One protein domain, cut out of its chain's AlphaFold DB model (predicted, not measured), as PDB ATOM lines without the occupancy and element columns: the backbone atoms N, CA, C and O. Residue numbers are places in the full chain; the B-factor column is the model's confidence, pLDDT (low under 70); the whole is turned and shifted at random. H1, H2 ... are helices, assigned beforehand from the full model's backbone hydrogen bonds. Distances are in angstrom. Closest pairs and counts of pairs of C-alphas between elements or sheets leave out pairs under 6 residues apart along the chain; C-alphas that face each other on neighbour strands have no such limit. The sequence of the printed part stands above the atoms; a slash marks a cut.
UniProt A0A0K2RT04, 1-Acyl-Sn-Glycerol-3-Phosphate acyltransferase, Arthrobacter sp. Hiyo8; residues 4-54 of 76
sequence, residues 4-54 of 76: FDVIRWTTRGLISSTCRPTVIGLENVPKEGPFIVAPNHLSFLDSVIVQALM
ATOM      1  N   PHE A   4     174.723 153.740 203.919       74.50
ATOM      2  CA  PHE A   4     176.170 153.701 204.102       74.50
ATOM      3  C   PHE A   4     176.787 152.326 203.810       74.50
ATOM      4  O   PHE A   4     177.840 152.249 203.181       74.50
ATOM      5  N   ASP A   5     176.142 151.236 204.229       80.06
ATOM      6  CA  ASP A   5     176.687 149.890 204.035       80.06
ATOM      7  C   ASP A   5     176.622 149.476 202.565       80.06
ATOM      8  O   ASP A   5     177.557 148.855 202.058       80.06
ATOM      9  N   VAL A   6     175.559 149.888 201.864       82.62
ATOM     10  CA  VAL A   6     175.414 149.690 200.416       82.62
ATOM     11  C   VAL A   6     176.505 150.448 199.667       82.62
ATOM     12  O   VAL A   6     177.207 149.850 198.855       82.62
ATOM     13  N   ILE A   7     176.697 151.734 199.979       81.56
ATOM     14  CA  ILE A   7     177.746 152.569 199.376       81.56
ATOM     15  C   ILE A   7     179.125 151.961 199.637       81.56
ATOM     16  O   ILE A   7     179.925 151.806 198.720       81.56
ATOM     17  N   ARG A   8     179.403 151.535 200.871       81.94
ATOM     18  CA  ARG A   8     180.692 150.931 201.219       81.94
ATOM     19  C   ARG A   8     180.962 149.660 200.412       81.94
ATOM     20  O   ARG A   8     182.078 149.465 199.930       81.94
ATOM     21  N   TRP A   9     179.955 148.801 200.256       83.62
ATOM     22  CA  TRP A   9     180.095 147.539 199.530       83.62
ATOM     23  C   TRP A   9     180.288 147.762 198.026       83.62
ATOM     24  O   TRP A   9     181.180 147.155 197.429       83.62
ATOM     25  N   THR A  10     179.527 148.684 197.426       85.50
ATOM     26  CA  THR A  10     179.666 149.029 196.003       85.50
ATOM     27  C   THR A  10     181.005 149.700 195.715       85.50
ATOM     28  O   THR A  10     181.699 149.286 194.786       85.50
ATOM     29  N   THR A  11     181.432 150.664 196.537       83.19
ATOM     30  CA  THR A  11     182.736 151.326 196.385       83.19
ATOM     31  C   THR A  11     183.888 150.337 196.558       83.19
ATOM     32  O   THR A  11     184.821 150.342 195.758       83.19
ATOM     33  N   ARG A  12     183.813 149.427 197.538       83.50
ATOM     34  CA  ARG A  12     184.824 148.373 197.718       83.50
ATOM     35  C   ARG A  12     184.904 147.442 196.507       83.50
ATOM     36  O   ARG A  12     186.009 147.134 196.069       83.50
ATOM     37  N   GLY A  13     183.763 147.012 195.967       85.44
ATOM     38  CA  GLY A  13     183.712 146.174 194.766       85.44
ATOM     39  C   GLY A  13     184.319 146.873 193.550       85.44
ATOM     40  O   GLY A  13     185.147 146.288 192.853       85.44
ATOM     41  N   LEU A  14     183.984 148.152 193.358       86.50
ATOM     42  CA  LEU A  14     184.515 148.963 192.267       86.50
ATOM     43  C   LEU A  14     186.039 149.101 192.365       86.50
ATOM     44  O   LEU A  14     186.738 148.729 191.428       86.50
ATOM     45  N   ILE A  15     186.560 149.533 193.521       83.25
ATOM     46  CA  ILE A  15     188.007 149.703 193.737       83.25
ATOM     47  C   ILE A  15     188.737 148.364 193.585       83.25
ATOM     48  O   ILE A  15     189.802 148.299 192.967       83.25
ATOM     49  N   SER A  16     188.175 147.278 194.128       81.25
ATOM     50  CA  SER A  16     188.794 145.956 194.017       81.25
ATOM     51  C   SER A  16     188.847 145.456 192.574       81.25
ATOM     52  O   SER A  16     189.791 144.747 192.224       81.25
ATOM     53  N   SER A  17     187.866 145.825 191.748       83.00
ATOM     54  CA  SER A  17     187.814 145.450 190.336       83.00
ATOM     55  C   SER A  17     188.721 146.310 189.459       83.00
ATOM     56  O   SER A  17     189.309 145.785 188.518       83.00
ATOM     57  N   THR A  18     188.836 147.612 189.731       83.62
ATOM     58  CA  THR A  18     189.594 148.536 188.871       83.62
ATOM     59  C   THR A  18     191.067 148.624 189.249       83.62
ATOM     60  O   THR A  18     191.915 148.740 188.371       83.62
ATOM     61  N   CYS A  19     191.379 148.583 190.547       76.00
ATOM     62  CA  CYS A  19     192.703 148.946 191.059       76.00
ATOM     63  C   CYS A  19     193.392 147.836 191.863       76.00
ATOM     64  O   CYS A  19     194.562 148.004 192.192       76.00
ATOM     65  N   ARG A  20     192.699 146.730 192.188       81.38
ATOM     66  CA  ARG A  20     193.228 145.592 192.976       81.38
ATOM     67  C   ARG A  20     194.138 146.032 194.145       81.38
ATOM     68  O   ARG A  20     195.309 145.657 194.185       81.38
ATOM     69  N   PRO A  21     193.632 146.844 195.088       81.44
ATOM     70  CA  PRO A  21     194.446 147.360 196.177       81.44
ATOM     71  C   PRO A  21     194.895 146.225 197.105       81.44
ATOM     72  O   PRO A  21     194.081 145.421 197.564       81.44
ATOM     73  N   THR A  22     196.183 146.197 197.431       82.25
ATOM     74  CA  THR A  22     196.722 145.335 198.487       82.25
ATOM     75  C   THR A  22     196.545 146.039 199.827       82.25
ATOM     76  O   THR A  22     197.046 147.145 200.017       82.25
ATOM     77  N   VAL A  23     195.833 145.411 200.762       85.25
ATOM     78  CA  VAL A  23     195.576 145.966 202.098       85.25
ATOM     79  C   VAL A  23     196.280 145.100 203.134       85.25
ATOM     80  O   VAL A  23     196.050 143.895 203.182       85.25
ATOM     81  N   ILE A  24     197.141 145.708 203.948       87.81
ATOM     82  CA  ILE A  24     197.977 145.023 204.942       87.81
ATOM     83  C   ILE A  24     197.809 145.745 206.281       87.81
ATOM     84  O   ILE A  24     197.700 146.972 206.301       87.81
ATOM     85  N   GLY A  25     197.789 145.006 207.393       85.62
ATOM     86  CA  GLY A  25     197.791 145.601 208.728       85.62
ATOM     87  C   GLY A  25     196.434 146.131 209.190       85.62
ATOM     88  O   GLY A  25     196.391 146.950 210.107       85.62
ATOM     89  N   LEU A  26     195.328 145.681 208.583       85.25
ATOM     90  CA  LEU A  26     193.972 146.056 209.005       85.25
ATOM     91  C   LEU A  26     193.673 145.582 210.440       85.25
ATOM     92  O   LEU A  26     192.853 146.174 211.137       85.25
ATOM     93  N   GLU A  27     194.363 144.534 210.881       85.00
ATOM     94  CA  GLU A  27     194.357 143.991 212.236       85.00
ATOM     95  C   GLU A  27     194.927 144.949 213.290       85.00
ATOM     96  O   GLU A  27     194.574 144.834 214.461       85.00
ATOM     97  N   ASN A  28     195.749 145.924 212.886       85.94
ATOM     98  CA  ASN A  28     196.284 146.947 213.789       85.94
ATOM     99  C   ASN A  28     195.276 148.063 214.075       85.94
ATOM    100  O   ASN A  28     195.521 148.916 214.927       85.94
ATOM    101  N   VAL A  29     194.147 148.092 213.360       86.06
ATOM    102  CA  VAL A  29     193.097 149.074 213.611       86.06
ATOM    103  C   VAL A  29     192.403 148.707 214.927       86.06
ATOM    104  O   VAL A  29     191.832 147.617 215.024       86.06
ATOM    105  N   PRO A  30     192.401 149.602 215.935       85.94
ATOM    106  CA  PRO A  30     191.721 149.342 217.196       85.94
ATOM    107  C   PRO A  30     190.256 148.993 216.937       85.94
ATOM    108  O   PRO A  30     189.594 149.660 216.145       85.94
ATOM    109  N   LYS A  31     189.728 147.948 217.581       84.81
ATOM    110  CA  LYS A  31     188.298 147.602 217.463       84.81
ATOM    111  C   LYS A  31     187.429 148.574 218.257       84.81
ATOM    112  O   LYS A  31     186.344 148.948 217.813       84.81
ATOM    113  N   GLU A  32     187.961 149.047 219.377       84.56
ATOM    114  CA  GLU A  32     187.302 149.925 220.336       84.56
ATOM    115  C   GLU A  32     188.184 151.136 220.645       84.56
ATOM    116  O   GLU A  32     189.390 151.125 220.399       84.56
ATOM    117  N   GLY A  33     187.561 152.204 221.137       83.88
ATOM    118  CA  GLY A  33     188.246 153.451 221.459       83.88
ATOM    119  C   GLY A  33     188.555 154.351 220.249       83.88
ATOM    120  O   GLY A  33     188.421 153.935 219.085       83.88
ATOM    121  N   PRO A  34     188.924 155.617 220.531       84.75
ATOM    122  CA  PRO A  34     189.254 156.608 219.520       84.75
ATOM    123  C   PRO A  34     190.588 156.281 218.846       84.75
ATOM    124  O   PRO A  34     191.531 155.806 219.474       84.75
ATOM    125  N   PHE A  35     190.670 156.568 217.554       85.19
ATOM    126  CA  PHE A  35     191.885 156.439 216.762       85.19
ATOM    127  C   PHE A  35     191.887 157.516 215.682       85.19
ATOM    128  O   PHE A  35     190.825 157.965 215.250       85.19
ATOM    129  N   ILE A  36     193.077 157.924 215.254       86.12
ATOM    130  CA  ILE A  36     193.252 158.874 214.159       86.12
ATOM    131  C   ILE A  36     193.909 158.123 213.009       86.12
ATOM    132  O   ILE A  36     194.940 157.479 213.190       86.12
ATOM    133  N   VAL A  37     193.306 158.216 211.828       83.75
ATOM    134  CA  VAL A  37     193.905 157.739 210.582       83.75
ATOM    135  C   VAL A  37     194.409 158.958 209.831       83.75
ATOM    136  O   VAL A  37     193.636 159.868 209.543       83.75
ATOM    137  N   ALA A  38     195.702 158.969 209.523       85.19
ATOM    138  CA  ALA A  38     196.333 159.991 208.702       85.19
ATOM    139  C   ALA A  38     196.690 159.367 207.345       85.19
ATOM    140  O   ALA A  38     197.790 158.831 207.192       85.19
ATOM    141  N   PRO A  39     195.755 159.342 206.378       81.19
ATOM    142  CA  PRO A  39     196.082 158.872 205.047       81.19
ATOM    143  C   PRO A  39     197.049 159.846 204.379       81.19
ATOM    144  O   PRO A  39     197.026 161.051 204.631       81.19
ATOM    145  N   ASN A  40     197.891 159.317 203.496       82.81
ATOM    146  CA  ASN A  40     198.620 160.174 202.579       82.81
ATOM    147  C   ASN A  40     197.599 160.923 201.697       82.81
ATOM    148  O   ASN A  40     196.564 160.357 201.365       82.81
ATOM    149  N   HIS A  41     197.851 162.192 201.371       81.81
ATOM    150  CA  HIS A  41     196.924 163.051 200.619       81.81
ATOM    151  C   HIS A  41     197.457 163.337 199.211       81.81
ATOM    152  O   HIS A  41     197.498 164.484 198.764       81.81
ATOM    153  N   LEU A  42     197.893 162.292 198.510       81.75
ATOM    154  CA  LEU A  42     198.385 162.430 197.136       81.75
ATOM    155  C   LEU A  42     197.230 162.576 196.146       81.75
ATOM    156  O   LEU A  42     197.416 163.086 195.040       81.75
ATOM    157  N   SER A  43     196.031 162.127 196.517       81.00
ATOM    158  CA  SER A  43     194.842 162.266 195.688       81.00
ATOM    159  C   SER A  43     193.573 162.407 196.516       81.00
ATOM    160  O   SER A  43     193.447 161.893 197.623       81.00
ATOM    161  N   PHE A  44     192.571 163.070 195.937       77.62
ATOM    162  CA  PHE A  44     191.241 163.199 196.541       77.62
ATOM    163  C   PHE A  44     190.608 161.836 196.881       77.62
ATOM    164  O   PHE A  44     189.867 161.703 197.856       77.62
ATOM    165  N   LEU A  45     190.934 160.807 196.094       79.69
ATOM    166  CA  LEU A  45     190.426 159.453 196.281       79.69
ATOM    167  C   LEU A  45     190.944 158.761 197.551       79.69
ATOM    168  O   LEU A  45     190.285 157.822 197.994       79.69
ATOM    169  N   ASP A  46     192.028 159.223 198.184       80.94
ATOM    170  CA  ASP A  46     192.564 158.592 199.402       80.94
ATOM    171  C   ASP A  46     191.511 158.550 200.521       80.94
ATOM    172  O   ASP A  46     191.252 157.501 201.115       80.94
ATOM    173  N   SER A  47     190.789 159.654 200.736       81.38
ATOM    174  CA  SER A  47     189.708 159.721 201.729       81.38
ATOM    175  C   SER A  47     188.530 158.796 201.402       81.38
ATOM    176  O   SER A  47     187.862 158.303 202.312       81.38
ATOM    177  N   VAL A  48     188.250 158.553 200.118       83.50
ATOM    178  CA  VAL A  48     187.160 157.661 199.679       83.50
ATOM    179  C   VAL A  48     187.564 156.200 199.867       83.50
ATOM    180  O   VAL A  48     186.801 155.408 200.419       83.50
ATOM    181  N   ILE A  49     188.786 155.852 199.466       83.12
ATOM    182  CA  ILE A  49     189.339 154.500 199.584       83.12
ATOM    183  C   ILE A  49     189.440 154.100 201.060       83.12
ATOM    184  O   ILE A  49     189.005 153.010 201.435       83.12
ATOM    185  N   VAL A  50     189.929 154.995 201.920       84.31
ATOM    186  CA  VAL A  50     190.038 154.738 203.364       84.31
ATOM    187  C   VAL A  50     188.653 154.581 203.997       84.31
ATOM    188  O   VAL A  50     188.461 153.684 204.810       84.31
ATOM    189  N   GLN A  51     187.646 155.366 203.604       83.44
ATOM    190  CA  GLN A  51     186.262 155.154 204.064       83.44
ATOM    191  C   GLN A  51     185.670 153.815 203.614       83.44
ATOM    192  O   GLN A  51     184.958 153.175 204.386       83.44
ATOM    193  N   ALA A  52     185.978 153.368 202.397       83.12
ATOM    194  CA  ALA A  52     185.471 152.104 201.876       83.12
ATOM    195  C   ALA A  52     186.131 150.876 202.534       83.12
ATOM    196  O   ALA A  52     185.461 149.869 202.796       83.12
ATOM    197  N   LEU A  53     187.442 150.953 202.786       82.00
ATOM    198  CA  LEU A  53     188.253 149.838 203.282       82.00
ATOM    199  C   LEU A  53     188.315 149.746 204.809       82.00
ATOM    200  O   LEU A  53     188.540 148.653 205.330       82.00
ATOM    201  N   MET A  54     188.112 150.852 205.533       84.38
ATOM    202  CA  MET A  54     188.128 150.823 206.993       84.38
ATOM    203  C   MET A  54     186.991 149.952 207.552       84.38
ATOM    204  O   MET A  54     185.853 150.022 207.080       84.38
TER     205      MET A  54
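This is residues 4 to 54 of the 76 residues of the protein "1-Acyl-Sn-Glycerol-3-Phosphate acyltransferase" of Arthrobacter sp. Hiyo8 (UniProt A0A0K2RT04). Two helices, H1 and the shorter H2, pack on each other at a steep angle near the end of H2, and the long link between them swings out in a wide loop, of which residues 30 to 36 stick out farthest from the helices. The printed part has 51 residues with two named helices, H1 then H2, and no named strand; the class is all helix, though under half of the residues, 24 of 51, are in named elements. It is only just compact, close to loose, with a radius of gyration of the C-alphas of 11.7 A and spans of 31 by 26 by 20 A.

Find C-alpha 4 at (176.170, 153.701, 204.102); from there H1, residues 4 to 18, runs 20.9 A. H2, residues 45 to 53, runs 12.1 A to C-alpha 53 at (188.253, 149.838, 203.282).

Look at Arg 8 and Ala 52, the closest C-alphas of H1 and H2, 5.0 A apart: the helices touch. Their lines stand at a steep tilt of 67 degrees, opposite ways. In H1 and H2 every O i to N i+4 pair is within hydrogen-bond range.

The C-alphas of Thr 18 and Gly 33 are the two farthest apart, at 33.0 A. The link from H1 to H2, residues 19 to 44, is long. Residues 30 to 36 stand free, and so do residues 40 to 46, of which 45 and 46 belong to H2. The printed part has no cut, and no printed residue is under 70 in pLDDT.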